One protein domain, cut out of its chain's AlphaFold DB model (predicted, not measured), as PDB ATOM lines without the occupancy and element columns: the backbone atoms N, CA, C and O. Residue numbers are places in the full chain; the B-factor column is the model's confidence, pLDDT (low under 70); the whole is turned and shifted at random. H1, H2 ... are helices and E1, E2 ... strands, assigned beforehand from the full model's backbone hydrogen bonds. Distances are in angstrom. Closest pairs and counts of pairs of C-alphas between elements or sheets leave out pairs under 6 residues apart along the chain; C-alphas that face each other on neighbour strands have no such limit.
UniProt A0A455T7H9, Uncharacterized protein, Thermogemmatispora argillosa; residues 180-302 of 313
ATOM      1  N   THR A 180     146.552 197.019 208.421       95.38
ATOM      2  CA  THR A 180     147.345 195.912 207.876       95.38
ATOM      3  C   THR A 180     147.447 196.042 206.363       95.38
ATOM      4  O   THR A 180     146.429 196.078 205.676       95.38
ATOM      5  N   LEU A 181     148.673 196.092 205.849       96.50
ATOM      6  CA  LEU A 181     148.981 196.078 204.419       96.50
ATOM      7  C   LEU A 181     150.001 194.985 204.122       96.50
ATOM      8  O   LEU A 181     150.716 194.530 205.015       96.50
ATOM      9  N   TYR A 182     150.097 194.597 202.855       96.56
ATOM     10  CA  TYR A 182     151.044 193.588 202.412       96.56
ATOM     11  C   TYR A 182     152.009 194.177 201.396       96.56
ATOM     12  O   TYR A 182     151.592 194.785 200.405       96.56
ATOM     13  N   GLN A 183     153.301 193.972 201.624       96.56
ATOM     14  CA  GLN A 183     154.313 194.193 200.610       96.56
ATOM     15  C   GLN A 183     154.567 192.866 199.903       96.56
ATOM     16  O   GLN A 183     154.954 191.877 200.520       96.56
ATOM     17  N   VAL A 184     154.310 192.819 198.599       94.88
ATOM     18  CA  VAL A 184     154.617 191.640 197.791       94.88
ATOM     19  C   VAL A 184     155.991 191.801 197.163       94.88
ATOM     20  O   VAL A 184     156.283 192.824 196.542       94.88
ATOM     21  N   HIS A 185     156.814 190.770 197.287       94.81
ATOM     22  CA  HIS A 185     158.079 190.606 196.584       94.81
ATOM     23  C   HIS A 185     157.918 189.469 195.582       94.81
ATOM     24  O   HIS A 185     157.461 188.386 195.942       94.81
ATOM     25  N   TYR A 186     158.244 189.704 194.315       93.12
ATOM     26  CA  TYR A 186     158.035 188.711 193.265       93.12
ATOM     27  C   TYR A 186     159.112 188.782 192.184       93.12
ATOM     28  O   TYR A 186     159.701 189.829 191.908       93.12
ATOM     29  N   VAL A 187     159.339 187.648 191.527       92.31
ATOM     30  CA  VAL A 187     160.206 187.536 190.356       92.31
ATOM     31  C   VAL A 187     159.427 188.022 189.138       92.31
ATOM     32  O   VAL A 187     158.450 187.402 188.725       92.31
ATOM     33  N   ARG A 188     159.846 189.143 188.547       90.50
ATOM     34  CA  ARG A 188     159.242 189.700 187.323       90.50
ATOM     35  C   ARG A 188     159.798 189.091 186.035       90.50
ATOM     36  O   ARG A 188     159.258 189.342 184.962       90.50
ATOM     37  N   GLY A 189     160.896 188.349 186.123       86.88
ATOM     38  CA  GLY A 189     161.520 187.688 184.984       86.88
ATOM     39  C   GLY A 189     162.894 187.128 185.328       86.88
ATOM     40  O   GLY A 189     163.380 187.283 186.446       86.88
ATOM     41  N   VAL A 190     163.530 186.502 184.345       84.94
ATOM     42  CA  VAL A 190     164.888 185.965 184.457       84.94
ATOM     43  C   VAL A 190     165.731 186.582 183.349       84.94
ATOM     44  O   VAL A 190     165.317 186.606 182.189       84.94
ATOM     45  N   ALA A 191     166.890 187.122 183.710       86.12
ATOM     46  CA  ALA A 191     167.886 187.612 182.772       86.12
ATOM     47  C   ALA A 191     169.005 186.576 182.652       86.12
ATOM     48  O   ALA A 191     169.617 186.208 183.652       86.12
ATOM     49  N   ALA A 192     169.284 186.127 181.431       84.38
ATOM     50  CA  ALA A 192     170.473 185.335 181.150       84.38
ATOM     51  C   ALA A 192     171.662 186.283 180.943       84.38
ATOM     52  O   ALA A 192     171.634 187.126 180.043       84.38
ATOM     53  N   THR A 193     172.685 186.160 181.781       84.38
ATOM     54  CA  THR A 193     173.968 186.858 181.652       84.38
ATOM     55  C   THR A 193     175.082 185.837 181.401       84.38
ATOM     56  O   THR A 193     174.861 184.627 181.464       84.38
ATOM     57  N   GLU A 194     176.293 186.312 181.100       82.31
ATOM     58  CA  GLU A 194     177.469 185.448 180.903       82.31
ATOM     59  C   GLU A 194     177.830 184.635 182.164       82.31
ATOM     60  O   GLU A 194     178.422 183.563 182.048       82.31
ATOM     61  N   ASP A 195     177.400 185.097 183.343       81.50
ATOM     62  CA  ASP A 195     177.633 184.462 184.646       81.50
ATOM     63  C   ASP A 195     176.488 183.524 185.091       81.50
ATOM     64  O   ASP A 195     176.601 182.857 186.124       81.50
ATOM     65  N   GLY A 196     175.393 183.439 184.323       84.44
ATOM     66  CA  GLY A 196     174.256 182.552 184.589       84.44
ATOM     67  C   GLY A 196     172.883 183.228 184.508       84.44
ATOM     68  O   GLY A 196     172.717 184.329 183.987       84.44
ATOM     69  N   GLU A 197     171.857 182.537 185.006       85.06
ATOM     70  CA  GLU A 197     170.499 183.080 185.109       85.06
ATOM     71  C   GLU A 197     170.337 183.893 186.399       85.06
ATOM     72  O   GLU A 197     170.464 183.361 187.503       85.06
ATOM     73  N   HIS A 198     169.997 185.174 186.264       84.62
ATOM     74  CA  HIS A 198     169.684 186.060 187.382       84.62
ATOM     75  C   HIS A 198     168.200 186.378 187.422       84.62
ATOM     76  O   HIS A 198     167.584 186.728 186.414       84.62
ATOM     77  N   TRP A 199     167.616 186.286 188.610       88.19
ATOM     78  CA  TRP A 199     166.206 186.575 188.796       88.19
ATOM     79  C   TRP A 199     166.038 188.077 188.965       88.19
ATOM     80  O   TRP A 199     166.737 188.723 189.744       88.19
ATOM     81  N   LEU A 200     165.129 188.646 188.186       89.56
ATOM     82  CA  LEU A 200     164.770 190.045 188.285       89.56
ATOM     83  C   LEU A 200     163.636 190.154 189.291       89.56
ATOM     84  O   LEU A 200     162.522 189.711 189.018       89.56
ATOM     85  N   GLU A 201     163.914 190.763 190.431       92.25
ATOM     86  CA  GLU A 201     162.931 190.968 191.490       92.25
ATOM     87  C   GLU A 201     162.228 192.319 191.336       92.25
ATOM     88  O   GLU A 201     162.750 193.272 190.742       92.25
ATOM     89  N   ALA A 202     161.003 192.385 191.839       92.19
ATOM     90  CA  ALA A 202     160.213 193.594 191.963       92.19
ATOM     91  C   ALA A 202     159.354 193.516 193.227       92.19
ATOM     92  O   ALA A 202     159.084 192.429 193.744       92.19
ATOM     93  N   SER A 203     158.907 194.675 193.702       93.62
ATOM     94  CA  SER A 203     157.992 194.763 194.832       93.62
ATOM     95  C   SER A 203     156.854 195.751 194.590       93.62
ATOM     96  O   SER A 203     156.879 196.564 193.654       93.62
ATOM     97  N   GLY A 204     155.822 195.644 195.420       94.31
ATOM     98  CA  GLY A 204     154.699 196.571 195.443       94.31
ATOM     99  C   GLY A 204     153.831 196.388 196.679       94.31
ATOM    100  O   GLY A 204     153.928 195.378 197.371       94.31
ATOM    101  N   TRP A 205     152.980 197.374 196.945       96.75
ATOM    102  CA  TRP A 205     152.027 197.340 198.049       96.75
ATOM    103  C   TRP A 205     150.681 196.807 197.581       96.75
ATOM    104  O   TRP A 205     150.242 197.110 196.475       96.75
ATOM    105  N   CYS A 206     150.019 196.016 198.414       94.12
ATOM    106  CA  CYS A 206     148.706 195.457 198.133       94.12
ATOM    107  C   CYS A 206     147.899 195.272 199.424       94.12
ATOM    108  O   CYS A 206     148.437 195.274 200.534       94.12
ATOM    109  N   ARG A 207     146.579 195.145 199.272       92.38
ATOM    110  CA  ARG A 207     145.642 194.954 200.395       92.38
ATOM    111  C   ARG A 207     145.453 193.488 200.783       92.38
ATOM    112  O   ARG A 207     144.919 193.212 201.849       92.38
ATOM    113  N   ALA A 208     145.843 192.570 199.905       89.88
ATOM    114  CA  ALA A 208     145.612 191.140 200.048       89.88
ATOM    115  C   ALA A 208     146.939 190.382 200.137       89.88
ATOM    116  O   ALA A 208     147.927 190.772 199.522       89.88
ATOM    117  N   ASP A 209     146.928 189.273 200.866       92.06
ATOM    118  CA  ASP A 209     148.047 188.344 201.044       92.06
ATOM    119  C   ASP A 209     148.097 187.237 199.979       92.06
ATOM    120  O   ASP A 209     148.945 186.347 200.036       92.06
ATOM    121  N   GLN A 210     147.196 187.283 198.994       89.81
ATOM    122  CA  GLN A 210     147.143 186.343 197.881       89.81
ATOM    123  C   GLN A 210     146.504 186.966 196.625       89.81
ATOM    124  O   GLN A 210     145.718 187.912 196.736       89.81
ATOM    125  N   PRO A 211     146.805 186.438 195.420       89.62
ATOM    126  CA  PRO A 211     146.079 186.776 194.196       89.62
ATOM    127  C   PRO A 211     144.594 186.375 194.259       89.62
ATOM    128  O   PRO A 211     144.194 185.523 195.058       89.62
ATOM    129  N   ASP A 212     143.783 186.964 193.381       90.50
ATOM    130  CA  ASP A 212     142.384 186.583 193.189       90.50
ATOM    131  C   ASP A 212     142.230 185.196 192.530       90.50
ATOM    132  O   ASP A 212     143.203 184.520 192.187       90.50
ATOM    133  N   ALA A 213     140.979 184.755 192.354       87.00
ATOM    134  CA  ALA A 213     140.663 183.444 191.783       87.00
ATOM    135  C   ALA A 213     141.196 183.250 190.348       87.00
ATOM    136  O   ALA A 213     141.450 182.116 189.941       87.00
ATOM    137  N   ASP A 214     141.400 184.342 189.606       88.38
ATOM    138  CA  ASP A 214     141.924 184.341 188.238       88.38
ATOM    139  C   ASP A 214     143.462 184.504 188.195       88.38
ATOM    140  O   ASP A 214     144.073 184.514 187.115       88.38
ATOM    141  N   GLY A 215     144.100 184.591 189.369       87.56
ATOM    142  CA  GLY A 215     145.544 184.729 189.549       87.56
ATOM    143  C   GLY A 215     146.056 186.163 189.401       87.56
ATOM    144  O   GLY A 215     147.251 186.357 189.157       87.56
ATOM    145  N   TYR A 216     145.188 187.170 189.505       92.12
ATOM    146  CA  TYR A 216     145.579 188.575 189.455       92.12
ATOM    147  C   TYR A 216     145.813 189.158 190.849       92.12
ATOM    148  O   TYR A 216     145.087 188.896 191.802       92.12
ATOM    149  N   LEU A 217     146.835 189.999 190.957       92.62
ATOM    150  CA  LEU A 217     147.149 190.794 192.132       92.62
ATOM    151  C   LEU A 217     147.145 192.272 191.751       92.62
ATOM    152  O   LEU A 217     147.811 192.690 190.799       92.62
ATOM    153  N   ARG A 218     146.402 193.070 192.513       94.31
ATOM    154  CA  ARG A 218     146.380 194.526 192.384       94.31
ATOM    155  C   ARG A 218     147.469 195.125 193.268       94.31
ATOM    156  O   ARG A 218     147.404 195.009 194.489       94.31
ATOM    157  N   LEU A 219     148.458 195.751 192.639       94.88
ATOM    158  CA  LEU A 219     149.415 196.616 193.313       94.88
ATOM    159  C   LEU A 219     148.838 198.024 193.389       94.88
ATOM    160  O   LEU A 219     148.563 198.647 192.360       94.88
ATOM    161  N   GLU A 220     148.681 198.506 194.610       96.19
ATOM    162  CA  GLU A 220     148.199 199.845 194.906       96.19
ATOM    163  C   GLU A 220     149.233 200.897 194.467       96.19
ATOM    164  O   GLU A 220     150.439 200.614 194.424       96.19
ATOM    165  N   PRO A 221     148.786 202.115 194.119       95.62
ATOM    166  CA  PRO A 221     149.694 203.182 193.722       95.62
ATOM    167  C   PRO A 221     150.595 203.609 194.889       95.62
ATOM    168  O   PRO A 221     150.172 203.639 196.047       95.62
ATOM    169  N   THR A 222     151.827 203.992 194.567       95.69
ATOM    170  CA  THR A 222     152.804 204.572 195.496       95.69
ATOM    171  C   THR A 222     153.166 205.992 195.069       95.69
ATOM    172  O   THR A 222     152.775 206.449 193.993       95.69
ATOM    173  N   ALA A 223     153.947 206.695 195.888       90.88
ATOM    174  CA  ALA A 223     154.489 208.008 195.539       90.88
ATOM    175  C   ALA A 223     155.272 208.008 194.206       90.88
ATOM    176  O   ALA A 223     155.271 209.013 193.497       90.88
ATOM    177  N   ASP A 224     155.903 206.885 193.842       89.19
ATOM    178  CA  ASP A 224     156.769 206.773 192.654       89.19
ATOM    179  C   ASP A 224     156.135 206.032 191.479       89.19
ATOM    180  O   ASP A 224     156.738 205.931 190.407       89.19
ATOM    181  N   GLY A 225     154.956 205.443 191.673       88.06
ATOM    182  CA  GLY A 225     154.434 204.460 190.740       88.06
ATOM    183  C   GLY A 225     152.914 204.417 190.711       88.06
ATOM    184  O   GLY A 225     152.275 204.391 191.761       88.06
ATOM    185  N   PRO A 226     152.304 204.364 189.515       92.56
ATOM    186  CA  PRO A 226     150.869 204.191 189.408       92.56
ATOM    187  C   PRO A 226     150.455 202.787 189.859       92.56
ATOM    188  O   PRO A 226     151.263 201.860 189.971       92.56
ATOM    189  N   GLU A 227     149.151 202.636 190.036       92.44
ATOM    190  CA  GLU A 227     148.493 201.349 190.210       92.44
ATOM    191  C   GLU A 227     148.825 200.373 189.072       92.44
ATOM    192  O   GLU A 227     148.909 200.758 187.899       92.44
ATOM    193  N   ARG A 228     148.991 199.088 189.412       92.44
ATOM    194  CA  ARG A 228     149.267 198.021 188.440       92.44
ATOM    195  C   ARG A 228     148.483 196.760 188.773       92.44
ATOM    196  O   ARG A 228     148.478 196.311 189.912       92.44
ATOM    197  N   LEU A 229     147.898 196.135 187.757       93.12
ATOM    198  CA  LEU A 229     147.308 194.803 187.866       93.12
ATOM    199  C   LEU A 229     148.283 193.774 187.285       93.12
ATOM    200  O   LEU A 229     148.694 193.892 186.130       93.12
ATOM    201  N   LEU A 230     148.667 192.778 188.078       90.00
ATOM    202  CA  LEU A 230     149.650 191.762 187.704       90.00
ATOM    203  C   LEU A 230     149.017 190.382 187.701       90.00
ATOM    204  O   LEU A 230     148.406 189.998 188.687       90.00
ATOM    205  N   LYS A 231     149.217 189.604 186.635       90.81
ATOM    206  CA  LYS A 231     148.881 188.179 186.648       90.81
ATOM    207  C   LYS A 231     150.083 187.388 187.143       90.81
ATOM    208  O   LYS A 231     151.073 187.270 186.424       90.81
ATOM    209  N   LEU A 232     150.005 186.871 188.362       85.94
ATOM    210  CA  LEU A 232     151.089 186.112 188.971       85.94
ATOM    211  C   LEU A 232     150.825 184.617 188.792       85.94
ATOM    212  O   LEU A 232     149.902 184.059 189.371       85.94
ATOM    213  N   ASP A 233     151.671 183.957 188.007       83.62
ATOM    214  CA  ASP A 233     151.837 182.502 188.063       83.62
ATOM    215  C   ASP A 233     152.712 182.147 189.283       83.62
ATOM    216  O   ASP A 233     153.890 182.531 189.285       83.62
ATOM    217  N   PRO A 234     152.194 181.426 190.297       78.50
ATOM    218  CA  PRO A 234     152.945 181.082 191.504       78.50
ATOM    219  C   PRO A 234     154.243 180.307 191.242       78.50
ATOM    220  O   PRO A 234     155.206 180.466 191.992       78.50
ATOM    221  N   ASN A 235     154.307 179.508 190.170       80.69
ATOM    222  CA  ASN A 235     155.485 178.697 189.848       80.69
ATOM    223  C   ASN A 235     156.613 179.524 189.219       80.69
ATOM    224  O   ASN A 235     157.792 179.199 189.386       80.69
ATOM    225  N   LEU A 236     156.256 180.592 188.502       83.44
ATOM    226  CA  LEU A 236     157.210 181.466 187.816       83.44
ATOM    227  C   LEU A 236     157.604 182.668 188.676       83.44
ATOM    228  O   LEU A 236     158.785 182.977 188.799       83.44
ATOM    229  N   HIS A 237     156.622 183.326 189.291       87.94
ATOM    230  CA  HIS A 237     156.820 184.613 189.957       87.94
ATOM    231  C   HIS A 237     157.155 184.478 191.441       87.94
ATOM    232  O   HIS A 237     157.671 185.430 192.018       87.94
ATOM    233  N   ARG A 238     156.876 183.316 192.052       88.69
ATOM    234  CA  ARG A 238     157.216 182.988 193.449       88.69
ATOM    235  C   ARG A 238     156.911 184.138 194.430       88.69
ATOM    236  O   ARG A 238     157.829 184.610 195.098       88.69
ATOM    237  N   PRO A 239     155.662 184.637 194.478       92.31
ATOM    238  CA  PRO A 239     155.343 185.801 195.288       92.31
ATOM    239  C   PRO A 239     155.509 185.497 196.780       92.31
ATOM    240  O   PRO A 239     155.009 184.488 197.278       92.31
ATOM    241  N   LEU A 240     156.192 186.392 197.483       93.75
ATOM    242  CA  LEU A 240     156.325 186.414 198.932       93.75
ATOM    243  C   LEU A 240     155.587 187.643 199.459       93.75
ATOM    244  O   LEU A 240     155.903 188.762 199.062       93.75
ATOM    245  N   PHE A 241     154.616 187.430 200.341       94.81
ATOM    246  CA  PHE A 241     153.838 188.501 200.958       94.81
ATOM    247  C   PHE A 241     154.354 188.757 202.371       94.81
ATOM    248  O   PHE A 241     154.290 187.879 203.233       94.81
ATOM    249  N   GLU A 242     154.858 189.961 202.605       97.06
ATOM    250  CA  GLU A 242     155.241 190.445 203.924       97.06
ATOM    251  C   GLU A 242     154.097 191.276 204.505       97.06
ATOM    252  O   GLU A 242     153.610 192.219 203.879       97.06
ATOM    253  N   ARG A 243     153.626 190.896 205.694       97.19
ATOM    254  CA  ARG A 243     152.566 191.611 206.409       97.19
ATOM    255  C   ARG A 243     153.178 192.755 207.206       97.19
ATOM    256  O   ARG A 243     154.018 192.517 208.069       97.19
ATOM    257  N   HIS A 244     152.669 193.961 206.991       97.44
ATOM    258  CA  HIS A 244     153.012 195.145 207.766       97.44
ATOM    259  C   HIS A 244     151.792 195.652 208.521       97.44
ATOM    260  O   HIS A 244     150.683 195.703 207.984       97.44
ATOM    261  N   GLU A 245     152.012 196.037 209.770       96.31
ATOM    262  CA  GLU A 245     151.001 196.626 210.635       96.31
ATOM    263  C   GLU A 245     151.447 198.020 211.036       96.31
ATOM    264  O   GLU A 245     152.564 198.204 211.514       96.31
ATOM    265  N   PHE A 246     150.559 198.984 210.832       95.56
ATOM    266  CA  PHE A 246     150.789 200.381 211.159       95.56
ATOM    267  C   PHE A 246     149.749 200.816 212.182       95.56
ATOM    268  O   PHE A 246     148.556 200.553 212.026       95.56
ATOM    269  N   THR A 247     150.198 201.484 213.232       93.62
ATOM    270  CA  THR A 247     149.361 202.004 214.319       93.62
ATOM    271  C   THR A 247     149.283 203.526 214.313       93.62
ATOM    272  O   THR A 247     148.490 204.109 215.049       93.62
ATOM    273  N   SER A 248     150.089 204.182 213.475       91.50
ATOM    274  CA  SER A 248     150.073 205.631 213.313       91.50
ATOM    275  C   SER A 248     150.534 206.056 211.911       91.50
ATOM    276  O   SER A 248     151.266 205.313 211.250       91.50
ATOM    277  N   PRO A 249     150.194 207.283 211.464       90.00
ATOM    278  CA  PRO A 249     150.701 207.827 210.204       90.00
ATOM    279  C   PRO A 249     152.232 207.902 210.144       90.00
ATOM    280  O   PRO A 249     152.803 207.825 209.061       90.00
ATOM    281  N   ALA A 250     152.900 208.057 211.294       89.62
ATOM    282  CA  ALA A 250     154.352 208.207 211.378       89.62
ATOM    283  C   ALA A 250     155.122 206.910 211.070       89.62
ATOM    284  O   ALA A 250     156.311 206.970 210.767       89.62
ATOM    285  N   GLU A 251     154.461 205.752 211.146       93.81
ATOM    286  CA  GLU A 251     155.052 204.445 210.826       93.81
ATOM    287  C   GLU A 251     154.960 204.106 209.334       93.81
ATOM    288  O   GLU A 251     155.616 203.168 208.879       93.81
ATOM    289  N   LEU A 252     154.156 204.850 208.563       94.31
ATOM    290  CA  LEU A 252     153.995 204.571 207.145       94.31
ATOM    291  C   LEU A 252     155.300 204.838 206.385       94.31
ATOM    292  O   LEU A 252     155.907 205.905 206.530       94.31
ATOM    293  N   PRO A 253     155.714 203.902 205.518       95.19
ATOM    294  CA  PRO A 253     156.862 204.097 204.657       95.19
ATOM    295  C   PRO A 253     156.568 205.216 203.649       95.19
ATOM    296  O   PRO A 253     155.416 205.495 203.297       95.19
ATOM    297  N   TRP A 254     157.618 205.901 203.203       94.19
ATOM    298  CA  TRP A 254     157.489 207.135 202.426       94.19
ATOM    299  C   TRP A 254     156.747 206.920 201.099       94.19
ATOM    300  O   TRP A 254     156.036 207.823 200.657       94.19
ATOM    301  N   GLU A 255     156.849 205.722 200.520       95.44
ATOM    302  CA  GLU A 255     156.168 205.270 199.306       95.44
ATOM    303  C   GLU A 255     154.639 205.298 199.451       95.44
ATOM    304  O   GLU A 255     153.932 205.399 198.450       95.44
ATOM    305  N   LEU A 256     154.124 205.212 200.683       96.25
ATOM    306  CA  LEU A 256     152.697 205.218 201.019       96.25
ATOM    307  C   LEU A 256     152.180 206.593 201.459       96.25
ATOM    308  O   LEU A 256     151.051 206.714 201.946       96.25
ATOM    309  N   THR A 257     152.985 207.639 201.275       95.62
ATOM    310  CA  THR A 257     152.654 209.008 201.679       95.62
ATOM    311  C   THR A 257     152.815 209.999 200.531       95.62
ATOM    312  O   THR A 257     153.660 209.828 199.655       95.62
ATOM    313  N   GLU A 258     152.047 211.083 200.568       94.25
ATOM    314  CA  GLU A 258     152.188 212.236 199.678       94.25
ATOM    315  C   GLU A 258     152.529 213.501 200.472       94.25
ATOM    316  O   GLU A 258     152.178 213.640 201.647       94.25
ATOM    317  N   LEU A 259     153.246 214.427 199.830       93.56
ATOM    318  CA  LEU A 259     153.552 215.730 200.410       93.56
ATOM    319  C   LEU A 259     152.332 216.645 200.267       93.56
ATOM    320  O   LEU A 259     151.903 216.945 199.155       93.56
ATOM    321  N   CYS A 260     151.818 217.127 201.391       92.06
ATOM    322  CA  CYS A 260     150.815 218.176 201.447       92.06
ATOM    323  C   CYS A 260     151.494 219.504 201.798       92.06
ATOM    324  O   CYS A 260     152.402 219.555 202.630       92.06
ATOM    325  N   GLN A 261     151.060 220.586 201.156       94.81
ATOM    326  CA  GLN A 261     151.527 221.932 201.451       94.81
ATOM    327  C   GLN A 261     150.325 222.822 201.738       94.81
ATOM    328  O   GLN A 261     149.430 222.960 200.910       94.81
ATOM    329  N   GLU A 262     150.346 223.454 202.903       94.56
ATOM    330  CA  GLU A 262     149.289 224.324 203.397       94.56
ATOM    331  C   GLU A 262     149.855 225.702 203.746       94.56
ATOM    332  O   GLU A 262     151.053 225.878 203.988       94.56
ATOM    333  N   GLN A 263     148.983 226.706 203.759       95.56
ATOM    334  CA  GLN A 263     149.335 228.068 204.159       95.56
ATOM    335  C   GLN A 263     148.661 228.404 205.484       95.56
ATOM    336  O   GLN A 263     147.433 228.475 205.570       95.56
ATOM    337  N   ILE A 264     149.463 228.675 206.512       94.69
ATOM    338  CA  ILE A 264     148.970 229.084 207.826       94.69
ATOM    339  C   ILE A 264     148.990 230.606 207.894       94.69
ATOM    340  O   ILE A 264     150.048 231.232 207.933       94.69
ATOM    341  N   ARG A 265     147.801 231.213 207.896       95.44
ATOM    342  CA  ARG A 265     147.629 232.670 207.994       95.44
ATOM    343  C   ARG A 265     147.938 233.185 209.396       95.44
ATOM    344  O   ARG A 265     147.789 232.454 210.374       95.44
ATOM    345  N   GLY A 266     148.258 234.472 209.493       94.81
ATOM    346  CA  GLY A 266     148.446 235.169 210.765       94.81
ATOM    347  C   GLY A 266     149.902 235.292 211.203       94.81
ATOM    348  O   GLY A 266     150.154 235.765 212.311       94.81
ATOM    349  N   PHE A 267     150.849 234.885 210.359       95.88
ATOM    350  CA  PHE A 267     152.265 234.848 210.695       95.88
ATOM    351  C   PHE A 267     153.123 235.291 209.524       95.88
ATOM    352  O   PHE A 267     152.790 235.050 208.364       95.88
ATOM    353  N   ARG A 268     154.290 235.847 209.847       94.69
ATOM    354  CA  ARG A 268     155.366 236.063 208.881       94.69
ATOM    355  C   ARG A 268     156.729 235.802 209.504       94.69
ATOM    356  O   ARG A 268     156.936 236.000 210.704       94.69
ATOM    357  N   TRP A 269     157.680 235.448 208.649       93.31
ATOM    358  CA  TRP A 269     159.095 235.424 208.996       93.31
ATOM    359  C   TRP A 269     159.714 236.798 208.750       93.31
ATOM    360  O   TRP A 269     159.784 237.270 207.617       93.31
ATOM    361  N   GLN A 270     160.192 237.442 209.810       91.44
ATOM    362  CA  GLN A 270     160.888 238.722 209.744       91.44
ATOM    363  C   GLN A 270     162.384 238.527 210.009       91.44
ATOM    364  O   GLN A 270     162.773 237.968 211.029       91.44
ATOM    365  N   GLN A 271     163.246 239.019 209.116       87.56
ATOM    366  CA  GLN A 271     164.693 239.035 209.356       87.56
ATOM    367  C   GLN A 271     165.071 240.272 210.174       87.56
ATOM    368  O   GLN A 271     164.830 241.401 209.745       87.56
ATOM    369  N   ALA A 272     165.689 240.075 211.337       79.44
ATOM    370  CA  ALA A 272     166.238 241.151 212.156       79.44
ATOM    371  C   ALA A 272     167.530 240.689 212.841       79.44
ATOM    372  O   ALA A 272     167.581 239.613 213.436       79.44
ATOM    373  N   HIS A 273     168.580 241.512 212.758       73.38
ATOM    374  CA  HIS A 273     169.885 241.251 213.387       73.38
ATOM    375  C   HIS A 273     170.511 239.893 213.009       73.38
ATOM    376  O   HIS A 273     171.106 239.222 213.846       73.38
ATOM    377  N   GLY A 274     170.360 239.469 211.748       76.88
ATOM    378  CA  GLY A 274     170.898 238.190 211.266       76.88
ATOM    379  C   GLY A 274     170.148 236.954 211.775       76.88
ATOM    380  O   GLY A 274     170.630 235.840 211.596       76.88
ATOM    381  N   ARG A 275     168.976 237.138 212.397       82.56
ATOM    382  CA  ARG A 275     168.091 236.064 212.851       82.56
ATOM    383  C   ARG A 275     166.700 236.221 212.238       82.56
ATOM    384  O   ARG A 275     166.205 237.333 212.062       82.56
ATOM    385  N   SER A 276     166.060 235.091 211.956       89.31
ATOM    386  CA  SER A 276     164.658 235.027 211.542       89.31
ATOM    387  C   SER A 276     163.750 234.937 212.764       89.31
ATOM    388  O   SER A 276     163.912 234.046 213.599       89.31
ATOM    389  N   TRP A 277     162.804 235.862 212.855       90.69
ATOM    390  CA  TRP A 277     161.807 235.962 213.912       90.69
ATOM    391  C   TRP A 277     160.444 235.605 213.347       90.69
ATOM    392  O   TRP A 277     160.072 236.088 212.276       90.69
ATOM    393  N   LEU A 278     159.701 234.773 214.069       94.94
ATOM    394  CA  LEU A 278     158.294 234.552 213.779       94.94
ATOM    395  C   LEU A 278     157.488 235.623 214.507       94.94
ATOM    396  O   LEU A 278     157.567 235.726 215.730       94.94
ATOM    397  N   VAL A 279     156.727 236.413 213.759       93.12
ATOM    398  CA  VAL A 279     155.864 237.457 214.320       93.12
ATOM    399  C   VAL A 279     154.442 237.283 213.817       93.12
ATOM    400  O   VAL A 279     154.221 236.746 212.727       93.12
ATOM    401  N   ARG A 280     153.477 237.739 214.619       93.25
ATOM    402  CA  ARG A 280     152.068 237.732 214.231       93.25
ATOM    403  C   ARG A 280     151.818 238.822 213.197       93.25
ATOM    404  O   ARG A 280     152.127 239.987 213.430       93.25
ATOM    405  N   ASP A 281     151.238 238.435 212.072       94.06
ATOM    406  CA  ASP A 281     150.811 239.351 211.023       94.06
ATOM    407  C   ASP A 281     149.526 238.808 210.373       94.06
ATOM    408  O   ASP A 281     149.582 237.809 209.654       94.06
ATOM    409  N   PRO A 282     148.350 239.414 210.632       92.62
ATOM    410  CA  PRO A 282     147.070 238.907 210.140       92.62
ATOM    411  C   PRO A 282     146.935 238.951 208.611       92.62
ATOM    412  O   PRO A 282     146.038 238.298 208.078       92.62
ATOM    413  N   ALA A 283     147.782 239.715 207.914       94.31
ATOM    414  CA  ALA A 283     147.746 239.834 206.460       94.31
ATOM    415  C   ALA A 283     148.595 238.774 205.743       94.31
ATOM    416  O   ALA A 283     148.375 238.523 204.560       94.31
ATOM    417  N   GLU A 284     149.539 238.152 206.448       96.25
ATOM    418  CA  GLU A 284     150.539 237.255 205.869       96.25
ATOM    419  C   GLU A 284     150.264 235.785 206.211       96.25
ATOM    420  O   GLU A 284     149.433 235.443 207.065       96.25
ATOM    421  N   SER A 285     150.977 234.892 205.526       94.94
ATOM    422  CA  SER A 285     150.965 233.461 205.813       94.94
ATOM    423  C   SER A 285     152.354 232.844 205.751       94.94
ATOM    424  O   SER A 285     153.232 233.289 205.012       94.94
ATOM    425  N   VAL A 286     152.532 231.764 206.506       96.19
ATOM    426  CA  VAL A 286     153.707 230.898 206.423       96.19
ATOM    427  C   VAL A 286     153.334 229.587 205.747       96.19
ATOM    428  O   VAL A 286     152.262 229.029 205.985       96.19
ATOM    429  N   SER A 287     154.231 229.099 204.893       94.81
ATOM    430  CA  SER A 287     154.079 227.789 204.275       94.81
ATOM    431  C   SER A 287     154.420 226.703 205.281       94.81
ATOM    432  O   SER A 287     155.492 226.734 205.884       94.81
ATOM    433  N   PHE A 288     153.547 225.713 205.376       93.94
ATOM    434  CA  PHE A 288     153.749 224.501 206.147       93.94
ATOM    435  C   PHE A 288     153.659 223.299 205.208       93.94
ATOM    436  O   PHE A 288     152.849 223.284 204.279       93.94
ATOM    437  N   SER A 289     154.535 222.318 205.385       93.62
ATOM    438  CA  SER A 289     154.574 221.134 204.534       93.62
ATOM    439  C   SER A 289     154.745 219.904 205.396       93.62
ATOM    440  O   SER A 289     155.656 219.844 206.216       93.62
ATOM    441  N   PHE A 290     153.872 218.932 205.187       92.69
ATOM    442  CA  PHE A 290     153.796 217.717 205.982       92.69
ATOM    443  C   PHE A 290     153.359 216.558 205.092       92.69
ATOM    444  O   PHE A 290     152.892 216.754 203.967       92.69
ATOM    445  N   ARG A 291     153.565 215.328 205.560       91.56
ATOM    446  CA  ARG A 291     153.202 214.127 204.808       91.56
ATOM    447  C   ARG A 291     151.885 213.573 205.311       91.56
ATOM    448  O   ARG A 291     151.646 213.519 206.510       91.56
ATOM    449  N   VAL A 292     151.064 213.127 204.375       93.44
ATOM    450  CA  VAL A 292     149.801 212.449 204.659       93.44
ATOM    451  C   VAL A 292     149.773 211.111 203.929       93.44
ATOM    452  O   VAL A 292     150.409 210.992 202.878       93.44
ATOM    453  N   PRO A 293     149.059 210.095 204.440       94.81
ATOM    454  CA  PRO A 293     148.912 208.832 203.723       94.81
ATOM    455  C   PRO A 293     148.281 209.064 202.351       94.81
ATOM    456  O   PRO A 293     147.454 209.968 202.209       94.81
ATOM    457  N   LEU A 294     148.633 208.249 201.356       95.00
ATOM    458  CA  LEU A 294     148.026 208.316 200.024       95.00
ATOM    459  C   LEU A 294     146.493 208.160 200.086       95.00
ATOM    460  O   LEU A 294     145.982 207.521 201.009       95.00
ATOM    461  N   PRO A 295     145.737 208.686 199.098       92.56
ATOM    462  CA  PRO A 295     144.273 208.644 199.105       92.56
ATOM    463  C   PRO A 295     143.684 207.259 199.399       92.56
ATOM    464  O   PRO A 295     142.824 207.135 200.264       92.56
ATOM    465  N   TRP A 296     144.209 206.212 198.757       92.69
ATOM    466  CA  TRP A 296     143.731 204.841 198.939       92.69
ATOM    467  C   TRP A 296     144.029 204.277 200.337       92.69
ATOM    468  O   TRP A 296     143.268 203.459 200.840       92.69
ATOM    469  N   VAL A 297     145.109 204.730 200.986       93.69
ATOM    470  CA  VAL A 297     145.434 204.366 202.374       93.69
ATOM    471  C   VAL A 297     144.450 205.045 203.324       93.69
ATOM    472  O   VAL A 297     143.936 204.411 204.240       93.69
ATOM    473  N   ARG A 298     144.122 206.321 203.075       91.75
ATOM    474  CA  ARG A 298     143.124 207.063 203.866       91.75
ATOM    475  C   ARG A 298     141.729 206.441 203.768       91.75
ATOM    476  O   ARG A 298     141.014 206.426 204.763       91.75
ATOM    477  N   GLU A 299     141.354 205.895 202.611       91.06
ATOM    478  CA  GLU A 299     140.087 205.167 202.438       91.06
ATOM    479  C   GLU A 299     139.979 203.937 203.349       91.06
ATOM    480  O   GLU A 299     138.889 203.632 203.822       91.06
ATOM    481  N   LEU A 300     141.095 203.259 203.640       90.81
ATOM    482  CA  LEU A 300     141.127 202.112 204.559       90.81
ATOM    483  C   LEU A 300     141.011 202.522 206.033       90.81
ATOM    484  O   LEU A 300     140.640 201.710 206.877       90.81
ATOM    485  N   LEU A 301     141.344 203.776 206.341       87.50
ATOM    486  CA  LEU A 301     141.227 204.366 207.674       87.50
ATOM    487  C   LEU A 301     139.865 205.026 207.907       87.50
ATOM    488  O   LEU A 301     139.497 205.292 209.049       87.50
ATOM    489  N   ALA A 302     139.111 205.311 206.842       81.31
ATOM    490  CA  ALA A 302     137.773 205.858 206.974       81.31
ATOM    491  C   ALA A 302     136.878 204.837 207.698       81.31
ATOM    492  O   ALA A 302     136.909 203.651 207.359       81.31
TER     493      ALA A 302
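Overview. This is residues 180 to 302 of the 313 residues of an uncharacterized protein of Thermogemmatispora argillosa (UniProt A0A455T7H9). A long two-stranded arm, the hairpin of E6 and E7, reaches away from a loosely built body of strands and turns sharply near its tip. The body is a strongly twisted sheet of E2, E1 and E5, with the small hairpin of E3 and E4 near one end of E2; the tip of the E1 and E2 hairpin, residues 192 to 197, sticks out. The printed part has 123 residues with seven named strands and two named helices, in the order E1 E2 E3 E4 H1 E5 E6 E7 H2, and is mostly strand. The three-stranded sheet has the order E2, E1, E5 and is antiparallel, as are the two-stranded sheets. The whole is extended, with a radius of gyration of the C-alphas of 22.1 A, and flat, spanning 66 by 42 by 22 A.

Along the chain. E1, residues 180 to 193, begins at C-alpha 180 (147.345, 195.912, 207.876) and is 38.5 A long. E2, residues 196 to 206, is 31.7 A long. E3, residues 216 to 219, and E4, residues 228 to 231, are followed by H1, residues 234 to 237. E5, residues 240 to 246, is 19.4 A long. E6, residues 257 to 272, is 36.4 A long and bends by 83 degrees at residue 266. E7, residues 275 to 293, is 34.5 A long and bends by 106 degrees at residue 281. H2, residues 295 to 301, ends at C-alpha 301 (141.227, 204.366, 207.674).

Arrangement. E1 and E2 form an antiparallel hairpin at 159 degrees, with N 184 and O 204 at 2.9 A. On the other side of E1, E5 is antiparallel at 148 degrees, with N 183 and O 242 at 2.9 A. H1 is on this sheet but only grazes it with residues 234 to 237; the closest C-alphas of E1 and H1 are those of Val 187 and His 237, 4.5 A apart. The closest C-alphas of E2 and E3 are those of Cys 206 and Leu 219, 5.0 A apart. The hairpin of E3 and E4 is antiparallel at 155 degrees, with N 217 and O 230 at 2.8 A. E5 and E6 are apart. The hairpin of E6 and E7 is antiparallel at 171 degrees, with N 260 and O 290 at 2.8 A and, beyond the bends, N 270 and O 277 at 2.8 A. H2 is not on the three-stranded sheet. H2 has 2 of 3 O i to N i+4 pairs within hydrogen-bond range, and H1 is too short for such a pair.

Size, cuts and confidence. The two C-alphas farthest apart are those of Asn 235 and His 273, at 68.4 A. The printed part has no cut, and none of its links is long. Its mean pLDDT is 91.3, and no printed residue is under 70.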